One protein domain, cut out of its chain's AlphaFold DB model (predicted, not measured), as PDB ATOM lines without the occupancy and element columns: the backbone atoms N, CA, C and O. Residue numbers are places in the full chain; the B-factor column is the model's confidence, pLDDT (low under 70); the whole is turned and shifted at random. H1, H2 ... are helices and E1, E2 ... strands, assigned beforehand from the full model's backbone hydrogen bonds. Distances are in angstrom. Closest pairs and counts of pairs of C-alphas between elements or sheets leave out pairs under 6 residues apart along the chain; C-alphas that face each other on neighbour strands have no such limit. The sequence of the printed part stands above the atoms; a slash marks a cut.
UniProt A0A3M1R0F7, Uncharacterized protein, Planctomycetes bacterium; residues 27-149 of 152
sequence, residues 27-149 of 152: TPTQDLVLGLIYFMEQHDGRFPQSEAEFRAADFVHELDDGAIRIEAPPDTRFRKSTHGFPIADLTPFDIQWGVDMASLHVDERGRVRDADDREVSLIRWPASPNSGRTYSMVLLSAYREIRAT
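Overview. This is residues 27 to 149 of the 152 residues of an uncharacterized protein of Planctomycetes bacterium (UniProt A0A3M1R0F7). There is little regular structure: two long helices, H1 and H3, lie side by side, the small hairpin E1-E2 is beside H1 away from H3, and a long loop, residues 71 to 130, winds round them. Of 123 printed residues, 45 are in named elements, mostly helix: H1, H2, E1, E2, H3. The whole is compact, radius of gyration of the C-alphas 14.0 A, spanning 44 by 34 by 23 A.

Along the chain. Find E1, residues 60 to 62, from C-alpha 60 at (141.250, 152.048, 163.449), 6.7 A from first to last C-alpha; E2 is 68 to 70, 6.6 A from first to last C-alpha. H1, 27 to 42, runs 22.5 A; H2 is 51 to 55; H3, 131 to 148, runs 25.8 A to C-alpha 148 at (162.529, 137.693, 165.606).

Arrangement. In the antiparallel hairpin E1 and E2, N 61 and O 69 are within hydrogen-bond range, 2.8 A. The closest C-alphas of H1 and E2, Gly 35 and Ile 70, are 6.1 A apart. H1 and H3 touch, closest C-alphas Glu 41 and Ile 146 at 6.5 A, the same way at a shallow tilt of 24 degrees. H1, H2 and H3 have every O i to N i+4 pair within range.

Size, cuts and confidence. The printed part has no cut; the E2 to H3 link is long. Find pLDDT under 70 at residues 78 to 80 and 126 to 130.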
ATOM      1  N   THR A  27     151.904 164.462 167.122       80.38
ATOM      2  CA  THR A  27     151.158 163.410 167.825       80.38
ATOM      3  C   THR A  27     150.329 162.548 166.863       80.38
ATOM      4  O   THR A  27     150.444 161.327 166.939       80.38
ATOM      5  N   PRO A  28     149.616 163.124 165.872       84.25
ATOM      6  CA  PRO A  28     149.042 162.365 164.757       84.25
ATOM      7  C   PRO A  28     150.060 161.511 163.991       84.25
ATOM      8  O   PRO A  28     149.750 160.383 163.618       84.25
ATOM      9  N   THR A  29     151.293 162.001 163.781       84.94
ATOM     10  CA  THR A  29     152.361 161.185 163.169       84.94
ATOM     11  C   THR A  29     152.707 159.973 164.008       84.94
ATOM     12  O   THR A  29     152.858 158.879 163.475       84.94
ATOM     13  N   GLN A  30     152.870 160.171 165.313       85.81
ATOM     14  CA  GLN A  30     153.208 159.092 166.232       85.81
ATOM     15  C   GLN A  30     152.087 158.059 166.301       85.81
ATOM     16  O   GLN A  30     152.372 156.868 166.196       85.81
ATOM     17  N   ASP A  31     150.833 158.505 166.401       90.56
ATOM     18  CA  ASP A  31     149.669 157.621 166.418       90.56
ATOM     19  C   ASP A  31     149.568 156.819 165.112       90.56
ATOM     20  O   ASP A  31     149.373 155.607 165.164       90.56
ATOM     21  N   LEU A  32     149.804 157.448 163.953       92.69
ATOM     22  CA  LEU A  32     149.847 156.751 162.665       92.69
ATOM     23  C   LEU A  32     150.976 155.714 162.591       92.69
ATOM     24  O   LEU A  32     150.740 154.580 162.181       92.69
ATOM     25  N   VAL A  33     152.197 156.079 162.992       92.31
ATOM     26  CA  VAL A  33     153.338 155.149 163.002       92.31
ATOM     27  C   VAL A  33     153.049 153.956 163.911       92.31
ATOM     28  O   VAL A  33     153.320 152.822 163.524       92.31
ATOM     29  N   LEU A  34     152.463 154.186 165.088       91.75
ATOM     30  CA  LEU A  34     152.048 153.115 165.991       91.75
ATOM     31  C   LEU A  34     150.937 152.256 165.388       91.75
ATOM     32  O   LEU A  34     151.025 151.038 165.473       91.75
ATOM     33  N   GLY A  35     149.949 152.853 164.719       94.06
ATOM     34  CA  GLY A  35     148.924 152.102 163.998       94.06
ATOM     35  C   GLY A  35     149.519 151.176 162.938       94.06
ATOM     36  O   GLY A  35     149.165 150.002 162.876       94.06
ATOM     37  N   LEU A  36     150.476 151.659 162.140       95.62
ATOM     38  CA  LEU A  36     151.181 150.831 161.152       95.62
ATOM     39  C   LEU A  36     151.969 149.689 161.813       95.62
ATOM     40  O   LEU A  36     152.049 148.592 161.264       95.62
ATOM     41  N   ILE A  37     152.531 149.924 163.000       93.94
ATOM     42  CA  ILE A  37     153.197 148.885 163.788       93.94
ATOM     43  C   ILE A  37     152.191 147.851 164.299       93.94
ATOM     44  O   ILE A  37     152.425 146.662 164.105       93.94
ATOM     45  N   TYR A  38     151.067 148.274 164.887       93.12
ATOM     46  CA  TYR A  38     150.007 147.367 165.341       93.12
ATOM     47  C   TYR A  38     149.475 146.505 164.196       93.12
ATOM     48  O   TYR A  38     149.274 145.305 164.376       93.12
ATOM     49  N   PHE A  39     149.333 147.085 163.001       95.00
ATOM     50  CA  PHE A  39     148.986 146.332 161.802       95.00
ATOM     51  C   PHE A  39     150.002 145.218 161.533       95.00
ATOM     52  O   PHE A  39     149.630 144.056 161.379       95.00
ATOM     53  N   MET A  40     151.297 145.551 161.512       93.12
ATOM     54  CA  MET A  40     152.345 144.552 161.312       93.12
ATOM     55  C   MET A  40     152.303 143.466 162.393       93.12
ATOM     56  O   MET A  40     152.533 142.305 162.075       93.12
ATOM     57  N   GLU A  41     151.994 143.791 163.649       90.00
ATOM     58  CA  GLU A  41     151.874 142.776 164.705       90.00
ATOM     59  C   GLU A  41     150.741 141.786 164.442       90.00
ATOM     60  O   GLU A  41     150.943 140.579 164.547       90.00
ATOM     61  N   GLN A  42     149.563 142.290 164.071       91.06
ATOM     62  CA  GLN A  42     148.387 141.462 163.798       91.06
ATOM     63  C   GLN A  42     148.526 140.637 162.507       91.06
ATOM     64  O   GLN A  42     147.821 139.644 162.328       91.06
ATOM     65  N   HIS A  43     149.448 141.022 161.619       92.44
ATOM     66  CA  HIS A  43     149.639 140.418 160.301       92.44
ATOM     67  C   HIS A  43     151.058 139.853 160.073       92.44
ATOM     68  O   HIS A  43     151.552 139.888 158.946       92.44
ATOM     69  N   ASP A  44     151.714 139.322 161.113       89.44
ATOM     70  CA  ASP A  44     153.020 138.621 161.036       89.44
ATOM     71  C   ASP A  44     154.128 139.419 160.305       89.44
ATOM     72  O   ASP A  44     154.868 138.935 159.445       89.44
ATOM     73  N   GLY A  45     154.231 140.706 160.630       89.75
ATOM     74  CA  GLY A  45     155.215 141.630 160.072       89.75
ATOM     75  C   GLY A  45     154.850 142.193 158.696       89.75
ATOM     76  O   GLY A  45     155.625 142.962 158.127       89.75
ATOM     77  N   ARG A  46     153.695 141.846 158.126       94.69
ATOM     78  CA  ARG A  46     153.274 142.375 156.826       94.69
ATOM     79  C   ARG A  46     152.836 143.839 156.940       94.69
ATOM     80  O   ARG A  46     152.027 144.189 157.794       94.69
ATOM     81  N   PHE A  47     153.316 144.677 156.024       95.94
ATOM     82  CA  PHE A  47     152.854 146.058 155.884       95.94
ATOM     83  C   PHE A  47     151.511 146.128 155.121       95.94
ATOM     84  O   PHE A  47     151.250 145.261 154.273       95.94
ATOM     85  N   PRO A  48     150.643 147.127 155.374       97.50
ATOM     86  CA  PRO A  48     149.375 147.251 154.656       97.50
ATOM     87  C   PRO A  48     149.587 147.438 153.147       97.50
ATOM     88  O   PRO A  48     150.459 148.193 152.713       97.50
ATOM     89  N   GLN A  49     148.761 146.778 152.339       97.50
ATOM     90  CA  GLN A  49     148.744 146.840 150.876       97.50
ATOM     91  C   GLN A  49     148.078 148.108 150.344       97.50
ATOM     92  O   GLN A  49     148.359 148.533 149.227       97.50
ATOM     93  N   SER A  50     147.193 148.718 151.130       97.06
ATOM     94  CA  SER A  50     146.501 149.952 150.760       97.06
ATOM     95  C   SER A  50     146.014 150.707 151.993       97.06
ATOM     96  O   SER A  50     145.874 150.128 153.071       97.06
ATOM     97  N   GLU A  51     145.672 151.982 151.809       95.94
ATOM     98  CA  GLU A  51     144.997 152.777 152.837       95.94
ATOM     99  C   GLU A  51     143.670 152.144 153.275       95.94
ATOM    100  O   GLU A  51     143.370 152.106 154.464       95.94
ATOM    101  N   ALA A  52     142.890 151.610 152.330       96.00
ATOM    102  CA  ALA A  52     141.611 150.968 152.625       96.00
ATOM    103  C   ALA A  52     141.784 149.744 153.534       96.00
ATOM    104  O   ALA A  52     140.993 149.538 154.447       96.00
ATOM    105  N   GLU A  53     142.843 148.960 153.314       97.50
ATOM    106  CA  GLU A  53     143.172 147.834 154.185       97.50
ATOM    107  C   GLU A  53     143.572 148.303 155.587       97.50
ATOM    108  O   GLU A  53     143.105 147.746 156.575       97.50
ATOM    109  N   PHE A  54     144.399 149.348 155.685       97.00
ATOM    110  CA  PHE A  54     144.792 149.906 156.975       97.00
ATOM    111  C   PHE A  54     143.586 150.446 157.759       97.00
ATOM    112  O   PHE A  54     143.443 150.156 158.944       97.00
ATOM    113  N   ARG A  55     142.687 151.181 157.093       95.81
ATOM    114  CA  ARG A  55     141.458 151.719 157.699       95.81
ATOM    115  C   ARG A  55     140.467 150.642 158.138       95.81
ATOM    116  O   ARG A  55     139.652 150.913 159.007       95.81
ATOM    117  N   ALA A  56     140.529 149.454 157.543       95.69
ATOM    118  CA  ALA A  56     139.674 148.328 157.903       95.69
ATOM    119  C   ALA A  56     140.179 147.540 159.127       95.69
ATOM    120  O   ALA A  56     139.518 146.587 159.535       95.69
ATOM    121  N   ALA A  57     141.340 147.887 159.692       95.25
ATOM    122  CA  ALA A  57     141.870 147.212 160.870       95.25
ATOM    123  C   ALA A  57     141.056 147.549 162.132       95.25
ATOM    124  O   ALA A  57     140.675 148.696 162.341       95.25
ATOM    125  N   ASP A  58     140.863 146.568 163.021       93.31
ATOM    126  CA  ASP A  58     139.978 146.677 164.198       93.31
ATOM    127  C   ASP A  58     140.359 147.794 165.189       93.31
ATOM    128  O   ASP A  58     139.539 148.228 165.997       93.31
ATOM    129  N   PHE A  59     141.613 148.242 165.153       93.31
ATOM    130  CA  PHE A  59     142.144 149.303 166.009       93.31
ATOM    131  C   PHE A  59     142.040 150.705 165.382       93.31
ATOM    132  O   PHE A  59     142.448 151.694 166.000       93.31
ATOM    133  N   VAL A  60     141.540 150.795 164.146       95.94
ATOM    134  CA  VAL A  60     141.250 152.048 163.449       95.94
ATOM    135  C   VAL A  60     139.748 152.295 163.512       95.94
ATOM    136  O   VAL A  60     138.943 151.521 163.006       95.94
ATOM    137  N   HIS A  61     139.365 153.401 164.137       95.31
ATOM    138  CA  HIS A  61     137.971 153.783 164.315       95.31
ATOM    139  C   HIS A  61     137.655 155.001 163.460       95.31
ATOM    140  O   HIS A  61     138.277 156.054 163.619       95.31
ATOM    141  N   GLU A  62     136.683 154.860 162.566       93.75
ATOM    142  CA  GLU A  62     136.140 155.977 161.799       93.75
ATOM    143  C   GLU A  62     135.274 156.867 162.706       93.75
ATOM    144  O   GLU A  62     134.497 156.381 163.531       93.75
ATOM    145  N   LEU A  63     135.455 158.179 162.585       93.12
ATOM    146  CA  LEU A  63     134.710 159.212 163.296       93.12
ATOM    147  C   LEU A  63     133.645 159.826 162.371       93.12
ATOM    148  O   LEU A  63     133.696 159.664 161.154       93.12
ATOM    149  N   ASP A  64     132.693 160.565 162.947       82.75
ATOM    150  CA  ASP A  64     131.514 161.093 162.236       82.75
ATOM    151  C   ASP A  64     131.837 162.008 161.031       82.75
ATOM    152  O   ASP A  64     130.994 162.207 160.157       82.75
ATOM    153  N   ASP A  65     133.042 162.579 160.974       87.69
ATOM    154  CA  ASP A  65     133.532 163.458 159.906       87.69
ATOM    155  C   ASP A  65     134.473 162.758 158.902       87.69
ATOM    156  O   ASP A  65     135.061 163.422 158.046       87.69
ATOM    157  N   GLY A  66     134.620 161.431 158.988       86.38
ATOM    158  CA  GLY A  66     135.535 160.635 158.158       86.38
ATOM    159  C   GLY A  66     136.997 160.664 158.629       86.38
ATOM    160  O   GLY A  66     137.859 160.011 158.023       86.38
ATOM    161  N   ALA A  67     137.292 161.385 159.718       92.19
ATOM    162  CA  ALA A  67     138.569 161.269 160.404       92.19
ATOM    163  C   ALA A  67     138.717 159.870 161.016       92.19
ATOM    164  O   ALA A  67     137.735 159.192 161.315       92.19
ATOM    165  N   ILE A  68     139.956 159.447 161.249       95.00
ATOM    166  CA  ILE A  68     140.234 158.200 161.964       95.00
ATOM    167  C   ILE A  68     140.847 158.471 163.327       95.00
ATOM    168  O   ILE A  68     141.579 159.441 163.526       95.00
ATOM    169  N   ARG A  69     140.589 157.567 164.263       94.62
ATOM    170  CA  ARG A  69     141.310 157.452 165.525       94.62
ATOM    171  C   ARG A  69     141.973 156.085 165.591       94.62
ATOM    172  O   ARG A  69     141.354 155.083 165.258       94.62
ATOM    173  N   ILE A  70     143.217 156.055 166.056       94.50
ATOM    174  CA  ILE A  70     143.962 154.818 166.286       94.50
ATOM    175  C   ILE A  70     143.966 154.549 167.786       94.50
ATOM    176  O   ILE A  70     144.514 155.332 168.567       94.50
ATOM    177  N   GLU A  71     143.363 153.441 168.194       91.31
ATOM    178  CA  GLU A  71     143.383 152.980 169.580       91.31
ATOM    179  C   GLU A  71     144.347 151.803 169.723       91.31
ATOM    180  O   GLU A  71     144.628 151.081 168.777       91.31
ATOM    181  N   ALA A  72     144.955 151.642 170.897       87.12
ATOM    182  CA  ALA A  72     145.861 150.518 171.106       87.12
ATOM    183  C   ALA A  72     145.050 149.211 171.196       87.12
ATOM    184  O   ALA A  72     144.130 149.154 172.022       87.12
ATOM    185  N   PRO A  73     145.406 148.155 170.437       86.12
ATOM    186  CA  PRO A  73     144.826 146.831 170.628       86.12
ATOM    187  C   PRO A  73     144.986 146.363 172.087       86.12
ATOM    188  O   PRO A  73     145.976 146.715 172.734       86.12
ATOM    189  N   PRO A  74     144.055 145.556 172.627       79.31
ATOM    190  CA  PRO A  74     144.121 145.106 174.019       79.31
ATOM    191  C   PRO A  74     145.395 144.306 174.341       79.31
ATOM    192  O   PRO A  74     145.926 144.453 175.441       79.31
ATOM    193  N   ASP A  75     145.921 143.553 173.370       74.62
ATOM    194  CA  ASP A  75     147.036 142.612 173.547       74.62
ATOM    195  C   ASP A  75     148.300 142.992 172.747       74.62
ATOM    196  O   ASP A  75     149.040 142.127 172.282       74.62
ATOM    197  N   THR A  76     148.581 144.289 172.566       74.12
ATOM    198  CA  THR A  76     149.842 144.718 171.928       74.12
ATOM    199  C   THR A  76     151.017 144.707 172.911       74.12
ATOM    200  O   THR A  76     150.926 145.180 174.049       74.12
ATOM    201  N   ARG A  77     152.177 144.216 172.454       70.75
ATOM    202  CA  ARG A  77     153.442 144.319 173.208       70.75
ATOM    203  C   ARG A  77     154.020 145.737 173.180       70.75
ATOM    204  O   ARG A  77     154.765 146.114 174.090       70.75
ATOM    205  N   PHE A  78     153.643 146.558 172.199       65.12
ATOM    206  CA  PHE A  78     153.950 147.983 172.191       65.12
ATOM    207  C   PHE A  78     152.955 148.696 173.117       65.12
ATOM    208  O   PHE A  78     151.912 149.168 172.680       65.12
ATOM    209  N   ARG A  79     153.268 148.713 174.427       59.09
ATOM    210  CA  ARG A  79     152.526 149.381 175.528       59.09
ATOM    211  C   ARG A  79     151.694 150.582 175.047       59.09
ATOM    212  O   ARG A  79     152.243 151.376 174.295       59.09
ATOM    213  N   LYS A  80     150.466 150.785 175.562       68.62
ATOM    214  CA  LYS A  80     149.539 151.901 175.223       68.62
ATOM    215  C   LYS A  80     150.246 153.261 175.049       68.62
ATOM    216  O   LYS A  80     150.367 154.022 176.006       68.62
ATOM    217  N   SER A  81     150.714 153.534 173.833       72.56
ATOM    218  CA  SER A  81     151.507 154.724 173.486       72.56
ATOM    219  C   SER A  81     150.801 155.602 172.459       72.56
ATOM    220  O   SER A  81     151.282 156.692 172.162       72.56
ATOM    221  N   THR A  82     149.671 155.137 171.921       78.69
ATOM    222  CA  THR A  82     148.789 155.974 171.118       78.69
ATOM    223  C   THR A  82     148.059 156.956 172.017       78.69
ATOM    224  O   THR A  82     147.612 156.626 173.118       78.69
ATOM    225  N   HIS A  83     147.945 158.178 171.531       82.81
ATOM    226  CA  HIS A  83     147.307 159.280 172.231       82.81
ATOM    227  C   HIS A  83     145.828 159.415 171.837       82.81
ATOM    228  O   HIS A  83     145.063 160.066 172.549       82.81
ATOM    229  N   GLY A  84     145.422 158.789 170.726       84.75
ATOM    230  CA  GLY A  84     144.049 158.778 170.230       84.75
ATOM    231  C   GLY A  84     143.650 160.088 169.551       84.75
ATOM    232  O   GLY A  84     142.464 160.440 169.548       84.75
ATOM    233  N   PHE A  85     144.618 160.833 169.001       88.69
ATOM    234  CA  PHE A  85     144.309 162.067 168.281       88.69
ATOM    235  C   PHE A  85     143.559 161.754 166.980       88.69
ATOM    236  O   PHE A  85     143.945 160.833 166.260       88.69
ATOM    237  N   PRO A  86     142.503 162.520 166.649       89.75
ATOM    238  CA  PRO A  86     141.858 162.423 165.347       89.75
ATOM    239  C   PRO A  86     142.838 162.754 164.214       89.75
ATOM    240  O   PRO A  86     143.527 163.775 164.258       89.75
ATOM    241  N   ILE A  87     142.859 161.914 163.184       90.81
ATOM    242  CA  ILE A  87     143.606 162.116 161.943       90.81
ATOM    243  C   ILE A  87     142.581 162.337 160.832       90.81
ATOM    244  O   ILE A  87     141.930 161.398 160.382       90.81
ATOM    245  N   ALA A  88     142.414 163.595 160.423       87.38
ATOM    246  CA  ALA A  88     141.390 163.985 159.452       87.38
ATOM    247  C   ALA A  88     141.675 163.468 158.033       87.38
ATOM    248  O   ALA A  88     140.753 163.146 157.293       87.38
ATOM    249  N   ASP A  89     142.950 163.391 157.653       86.81
ATOM    250  CA  ASP A  89     143.376 162.987 156.317       86.81
ATOM    251  C   ASP A  89     144.756 162.323 156.392       86.81
ATOM    252  O   ASP A  89     145.652 162.839 157.062       86.81
ATOM    253  N   LEU A  90     144.922 161.187 155.712       88.44
ATOM    254  CA  LEU A  90     146.194 160.469 155.593       88.44
ATOM    255  C   LEU A  90     147.025 160.931 154.390       88.44
ATOM    256  O   LEU A  90     148.234 160.704 154.370       88.44
ATOM    257  N   THR A  91     146.416 161.638 153.433       85.81
ATOM    258  CA  THR A  91     147.074 162.176 152.233       85.81
ATOM    259  C   THR A  91     148.352 162.964 152.545       85.81
ATOM    260  O   THR A  91     149.340 162.783 151.830       85.81
ATOM    261  N   PRO A  92     148.418 163.793 153.611       84.44
ATOM    262  CA  PRO A  92     149.641 164.513 153.935       84.44
ATOM    263  C   PRO A  92     150.828 163.603 154.250       84.44
ATOM    264  O   PRO A  92     151.950 164.033 154.068       84.44
ATOM    265  N   PHE A  93     150.628 162.374 154.719       85.62
ATOM    266  CA  PHE A  93     151.692 161.553 155.301       85.62
ATOM    267  C   PHE A  93     152.524 160.762 154.286       85.62
ATOM    268  O   PHE A  93     153.458 160.082 154.713       85.62
ATOM    269  N   ASP A  94     152.186 160.832 152.991       89.19
ATOM    270  CA  ASP A  94     152.884 160.160 151.881       89.19
ATOM    271  C   ASP A  94     153.395 158.761 152.283       89.19
ATOM    272  O   ASP A  94     154.584 158.539 152.535       89.19
ATOM    273  N   ILE A  95     152.440 157.848 152.479       92.69
ATOM    274  CA  ILE A  95     152.677 156.490 152.977       92.69
ATOM    275  C   ILE A  95     152.903 155.562 151.785       92.69
ATOM    276  O   ILE A  95     152.067 155.461 150.885       92.69
ATOM    277  N   GLN A  96     154.013 154.829 151.806       93.38
ATOM    278  CA  GLN A  96     154.324 153.840 150.784       93.38
ATOM    279  C   GLN A  96     153.599 152.523 151.099       93.38
ATOM    280  O   GLN A  96     154.105 151.668 151.824       93.38
ATOM    281  N   TRP A  97     152.392 152.361 150.564       94.88
ATOM    282  CA  TRP A  97     151.604 151.134 150.711       94.88
ATOM    283  C   TRP A  97     152.177 149.961 149.901       94.88
ATOM    284  O   TRP A  97     152.885 150.158 148.913       94.88
ATOM    285  N   GLY A  98     151.847 148.731 150.303       94.06
ATOM    286  CA  GLY A  98     152.178 147.512 149.552       94.06
ATOM    287  C   GLY A  98     153.656 147.146 149.536       94.06
ATOM    288  O   GLY A  98     154.079 146.327 148.724       94.06
ATOM    289  N   VAL A  99     154.451 147.736 150.426       94.12
ATOM    290  CA  VAL A  99     155.881 147.450 150.507       94.12
ATOM    291  C   VAL A  99     156.112 146.071 151.117       94.12
ATOM    292  O   VAL A  99     155.619 145.756 152.202       94.12
ATOM    293  N   ASP A 100     156.926 145.264 150.438       95.00
ATOM    294  CA  ASP A 100     157.488 144.053 151.023       95.00
ATOM    295  C   ASP A 100     158.639 144.417 151.969       95.00
ATOM    296  O   ASP A 100     159.772 144.656 151.545       95.00
ATOM    297  N   MET A 101     158.344 144.435 153.269       95.25
ATOM    298  CA  MET A 101     159.309 144.753 154.324       95.25
ATOM    299  C   MET A 101     160.517 143.807 154.342       95.25
ATOM    300  O   MET A 101     161.602 144.228 154.744       95.25
ATOM    301  N   ALA A 102     160.362 142.553 153.896       95.44
ATOM    302  CA  ALA A 102     161.450 141.574 153.869       95.44
ATOM    303  C   ALA A 102     162.525 141.925 152.830       95.44
ATOM    304  O   ALA A 102     163.695 141.585 153.008       95.44
ATOM    305  N   SER A 103     162.130 142.626 151.763       95.31
ATOM    306  CA  SER A 103     163.030 143.094 150.706       95.31
ATOM    307  C   SER A 103     163.862 144.316 151.113       95.31
ATOM    308  O   SER A 103     164.825 144.670 150.429       95.31
ATOM    309  N   LEU A 104     163.508 144.970 152.226       96.06
ATOM    310  CA  LEU A 104     164.129 146.217 152.645       96.06
ATOM    311  C   LEU A 104     165.424 145.995 153.427       96.06
ATOM    312  O   LEU A 104     165.508 145.192 154.361       96.06
ATOM    313  N   HIS A 105     166.423 146.818 153.132       95.31
ATOM    314  CA  HIS A 105     167.688 146.845 153.855       95.31
ATOM    315  C   HIS A 105     168.101 148.276 154.215       95.31
ATOM    316  O   HIS A 105     167.469 149.247 153.810       95.31
ATOM    317  N   VAL A 106     169.132 148.409 155.054       94.62
ATOM    318  CA  VAL A 106     169.644 149.708 155.511       94.62
ATOM    319  C   VAL A 106     171.076 149.863 155.019       94.62
ATOM    320  O   VAL A 106     171.900 148.995 155.300       94.62
ATOM    321  N   ASP A 107     171.366 150.945 154.295       93.44
ATOM    322  CA  ASP A 107     172.725 151.240 153.827       93.44
ATOM    323  C   ASP A 107     173.627 151.786 154.953       93.44
ATOM    324  O   ASP A 107     173.171 152.127 156.046       93.44
ATOM    325  N   GLU A 108     174.928 151.923 154.683       91.50
ATOM    326  CA  GLU A 108     175.915 152.443 155.649       91.50
ATOM    327  C   GLU A 108     175.588 153.855 156.162       91.50
ATOM    328  O   GLU A 108     176.052 154.276 157.221       91.50
ATOM    329  N   ARG A 109     174.780 154.608 155.411       88.06
ATOM    330  CA  ARG A 109     174.343 155.954 155.778       88.06
ATOM    331  C   ARG A 109     173.027 155.942 156.532       88.06
ATOM    332  O   ARG A 109     172.534 157.026 156.833       88.06
ATOM    333  N   GLY A 110     172.471 154.777 156.862       86.56
ATOM    334  CA  GLY A 110     171.222 154.613 157.595       86.56
ATOM    335  C   GLY A 110     169.978 154.954 156.775       86.56
ATOM    336  O   GLY A 110     169.007 155.447 157.355       86.56
ATOM    337  N   ARG A 111     170.024 154.779 155.449       90.88
ATOM    338  CA  ARG A 111     168.871 154.938 154.553       90.88
ATOM    339  C   ARG A 111     168.238 153.588 154.269       90.88
ATOM    340  O   ARG A 111     168.957 152.620 154.035       90.88
ATOM    341  N   VAL A 112     166.910 153.547 154.278       92.75
ATOM    342  CA  VAL A 112     166.149 152.347 153.923       92.75
ATOM    343  C   VAL A 112     166.110 152.224 152.404       92.75
ATOM    344  O   VAL A 112     165.841 153.206 151.711       92.75
ATOM    345  N   ARG A 113     166.409 151.032 151.893       95.25
ATOM    346  CA  ARG A 113     166.455 150.734 150.463       95.25
ATOM    347  C   ARG A 113     165.693 149.465 150.121       95.25
ATOM    348  O   ARG A 113     165.634 148.560 150.950       95.25
ATOM    349  N   ASP A 114     165.128 149.422 148.920       94.88
ATOM    350  CA  ASP A 114     164.472 148.233 148.365       94.88
ATOM    351  C   ASP A 114     165.474 147.226 147.766       94.88
ATOM    352  O   ASP A 114     166.692 147.411 147.837       94.88
ATOM    353  N   ALA A 115     164.963 146.143 147.171       93.56
ATOM    354  CA  ALA A 115     165.776 145.124 146.505       93.56
ATOM    355  C   ALA A 115     166.565 145.649 145.284       93.56
ATOM    356  O   ALA A 115     167.559 145.032 144.903       93.56
ATOM    357  N   ASP A 116     166.156 146.783 144.706       94.94
ATOM    358  CA  ASP A 116     166.789 147.432 143.551       94.94
ATOM    359  C   ASP A 116     167.793 148.535 143.970       94.94
ATOM    360  O   ASP A 116     168.223 149.337 143.136       94.94
ATOM    361  N   ASP A 117     168.165 148.604 145.256       93.38
ATOM    362  CA  ASP A 117     169.031 149.633 145.862       93.38
ATOM    363  C   ASP A 117     168.462 151.068 145.774       93.38
ATOM    364  O   ASP A 117     169.188 152.060 145.906       93.38
ATOM    365  N   ARG A 118     167.148 151.231 145.591       93.38
ATOM    366  CA  ARG A 118     166.505 152.553 145.570       93.38
ATOM    367  C   ARG A 118     166.154 152.984 146.982       93.38
ATOM    368  O   ARG A 118     165.671 152.190 147.781       93.38
ATOM    369  N   GLU A 119     166.385 154.257 147.299       91.62
ATOM    370  CA  GLU A 119     165.993 154.815 148.596       91.62
ATOM    371  C   GLU A 119     164.467 154.872 148.712       91.62
ATOM    372  O   GLU A 119     163.795 155.518 147.907       91.62
ATOM    373  N   VAL A 120     163.938 154.226 149.750       90.56
ATOM    374  CA  VAL A 120     162.508 154.181 150.052       90.56
ATOM    375  C   VAL A 120     162.249 154.931 151.349       90.56
ATOM    376  O   VAL A 120     162.952 154.775 152.348       90.56
ATOM    377  N   SER A 121     161.208 155.757 151.343       91.00
ATOM    378  CA  SER A 121     160.628 156.310 152.563       91.00
ATOM    379  C   SER A 121     159.251 155.689 152.741       91.00
ATOM    380  O   SER A 121     158.386 155.899 151.906       91.00
ATOM    381  N   LEU A 122     159.058 154.919 153.810       91.19
ATOM    382  CA  LEU A 122     157.795 154.233 154.101       91.19
ATOM    383  C   LEU A 122     156.674 155.204 154.482       91.19
ATOM    384  O   LEU A 122     155.500 154.912 154.297       91.19
ATOM    385  N   ILE A 123     157.056 156.350 155.031       89.69
ATOM    386  CA  ILE A 123     156.173 157.445 155.411       89.69
ATOM    387  C   ILE A 123     156.977 158.738 155.293       89.69
ATOM    388  O   ILE A 123     158.155 158.751 155.664       89.69
ATOM    389  N   ARG A 124     156.392 159.830 154.795       84.25
ATOM    390  CA  ARG A 124     157.025 161.158 154.803       84.25
ATOM    391  C   ARG A 124     156.068 162.202 155.345       84.25
ATOM    392  O   ARG A 124     155.040 162.496 154.757       84.25
ATOM    393  N   TRP A 125     156.466 162.853 156.435       79.19
ATOM    394  CA  TRP A 125     155.733 164.010 156.928       79.19
ATOM    395  C   TRP A 125     156.194 165.294 156.203       79.19
ATOM    396  O   TRP A 125     157.366 165.668 156.341       79.19
ATOM    397  N   PRO A 126     155.319 166.037 155.497       67.62
ATOM    398  CA  PRO A 126     155.705 167.156 154.634       67.62
ATOM    399  C   PRO A 126     156.369 168.300 155.393       67.62
ATOM    400  O   PRO A 126     157.302 168.924 154.893       67.62
ATOM    401  N   ALA A 127     155.928 168.562 156.627       69.00
ATOM    402  CA  ALA A 127     156.500 169.625 157.452       69.00
ATOM    403  C   ALA A 127     157.902 169.292 158.006       69.00
ATOM    404  O   ALA A 127     158.530 170.144 158.631       69.00
ATOM    405  N   SER A 128     158.409 168.069 157.799       68.69
ATOM    406  CA  SER A 128     159.715 167.633 158.295       68.69
ATOM    407  C   SER A 128     160.435 166.779 157.243       68.69
ATOM    408  O   SER A 128     160.270 165.557 157.216       68.69
ATOM    409  N   PRO A 129     161.282 167.379 156.387       62.91
ATOM    410  CA  PRO A 129     161.923 166.678 155.269       62.91
ATOM    411  C   PRO A 129     162.845 165.524 155.695       62.91
ATOM    412  O   PRO A 129     163.100 164.617 154.911       62.91
ATOM    413  N   ASN A 130     163.307 165.509 156.950       69.38
ATOM    414  CA  ASN A 130     164.139 164.428 157.495       69.38
ATOM    415  C   ASN A 130     163.329 163.340 158.221       69.38
ATOM    416  O   ASN A 130     163.896 162.328 158.636       69.38
ATOM    417  N   SER A 131     162.018 163.531 158.398       76.12
ATOM    418  CA  SER A 131     161.172 162.607 159.158       76.12
ATOM    419  C   SER A 131     161.064 161.235 158.504       76.12
ATOM    420  O   SER A 131     161.051 160.224 159.205       76.12
ATOM    421  N   GLY A 132     161.058 161.189 157.168       79.94
ATOM    422  CA  GLY A 132     160.823 159.942 156.455       79.94
ATOM    423  C   GLY A 132     161.898 158.899 156.706       79.94
ATOM    424  O   GLY A 132     161.586 157.728 156.907       79.94
ATOM    425  N   ARG A 133     163.159 159.321 156.833       85.56
ATOM    426  CA  ARG A 133     164.252 158.423 157.219       85.56
ATOM    427  C   ARG A 133     164.048 157.860 158.628       85.56
ATOM    428  O   ARG A 133     164.148 156.651 158.818       85.56
ATOM    429  N   THR A 134     163.755 158.724 159.599       85.75
ATOM    430  CA  THR A 134     163.562 158.329 161.003       85.75
ATOM    431  C   THR A 134     162.425 157.326 161.143       85.75
ATOM    432  O   THR A 134     162.615 156.262 161.724       85.75
ATOM    433  N   TYR A 135     161.259 157.622 160.574       87.25
ATOM    434  CA  TYR A 135     160.098 156.750 160.711       87.25
ATOM    435  C   TYR A 135     160.219 155.463 159.890       87.25
ATOM    436  O   TYR A 135     159.817 154.410 160.376       87.25
ATOM    437  N   SER A 136     160.862 155.496 158.718       91.06
ATOM    438  CA  SER A 136     161.145 154.264 157.963       91.06
ATOM    439  C   SER A 136     162.064 153.324 158.743       91.06
ATOM    440  O   SER A 136     161.831 152.120 158.780       91.06
ATOM    441  N   MET A 137     163.078 153.870 159.425       90.00
ATOM    442  CA  MET A 137     163.947 153.091 160.310       90.00
ATOM    443  C   MET A 137     163.186 152.504 161.501       90.00
ATOM    444  O   MET A 137     163.426 151.351 161.856       90.00
ATOM    445  N   VAL A 138     162.269 153.266 162.108       90.12
ATOM    446  CA  VAL A 138     161.413 152.781 163.206       90.12
ATOM    447  C   VAL A 138     160.537 151.619 162.736       90.12
ATOM    448  O   VAL A 138     160.559 150.561 163.360       90.12
ATOM    449  N   LEU A 139     159.835 151.771 161.609       92.25
ATOM    450  CA  LEU A 139     158.966 150.732 161.046       92.25
ATOM    451  C   LEU A 139     159.749 149.468 160.669       92.25
ATOM    452  O   LEU A 139     159.339 148.362 161.015       92.25
ATOM    453  N   LEU A 140     160.911 149.616 160.026       93.50
ATOM    454  CA  LEU A 140     161.761 148.477 159.669       93.50
ATOM    455  C   LEU A 140     162.355 147.779 160.903       93.50
ATOM    456  O   LEU A 140     162.517 146.558 160.908       93.50
ATOM    457  N   SER A 141     162.670 148.532 161.959       90.50
ATOM    458  CA  SER A 141     163.132 147.956 163.228       90.50
ATOM    459  C   SER A 141     162.014 147.170 163.914       90.50
ATOM    460  O   SER A 141     162.246 146.033 164.321       90.50
ATOM    461  N   ALA A 142     160.797 147.724 163.957       90.12
ATOM    462  CA  ALA A 142     159.622 147.040 164.489       90.12
ATOM    463  C   ALA A 142     159.334 145.744 163.717       90.12
ATOM    464  O   ALA A 142     159.184 144.694 164.334       90.12
ATOM    465  N   TYR A 143     159.359 145.782 162.379       92.56
ATOM    466  CA  TYR A 143     159.243 144.590 161.535       92.56
ATOM    467  C   TYR A 143     160.237 143.489 161.936       92.56
ATOM    468  O   TYR A 143     159.846 142.349 162.185       92.56
ATOM    469  N   ARG A 144     161.527 143.830 162.049       91.44
ATOM    470  CA  ARG A 144     162.577 142.868 162.425       91.44
ATOM    471  C   ARG A 144     162.340 142.278 163.812       91.44
ATOM    472  O   ARG A 144     162.546 141.085 164.004       91.44
ATOM    473  N   GLU A 145     161.885 143.091 164.760       88.94
ATOM    474  CA  GLU A 145     161.552 142.643 166.112       88.94
ATOM    475  C   GLU A 145     160.328 141.713 166.138       88.94
ATOM    476  O   GLU A 145     160.312 140.741 166.894       88.94
ATOM    477  N   ILE A 146     159.302 141.983 165.319       88.56
ATOM    478  CA  ILE A 146     158.141 141.089 165.146       88.56
ATOM    479  C   ILE A 146     158.625 139.730 164.632       88.56
ATOM    480  O   ILE A 146     158.376 138.713 165.267       88.56
ATOM    481  N   ARG A 147     159.412 139.716 163.549       89.12
ATOM    482  CA  ARG A 147     159.908 138.481 162.913       89.12
ATOM    483  C   ARG A 147     160.895 137.685 163.767       89.12
ATOM    484  O   ARG A 147     161.028 136.480 163.573       89.12
ATOM    485  N   ALA A 148     161.608 138.345 164.676       85.44
ATOM    486  CA  ALA A 148     162.529 137.693 165.606       85.44
ATOM    487  C   ALA A 148     161.821 137.074 166.824       85.44
ATOM    488  O   ALA A 148     162.428 136.270 167.532       85.44
ATOM    489  N   THR A 149     160.565 137.447 167.086       75.69
ATOM    490  CA  THR A 149     159.799 136.935 168.224       75.69
ATOM    491  C   THR A 149     158.971 135.734 167.766       75.69
ATOM    492  O   THR A 149     158.132 135.893 166.882       75.69
TER     493      THR A 149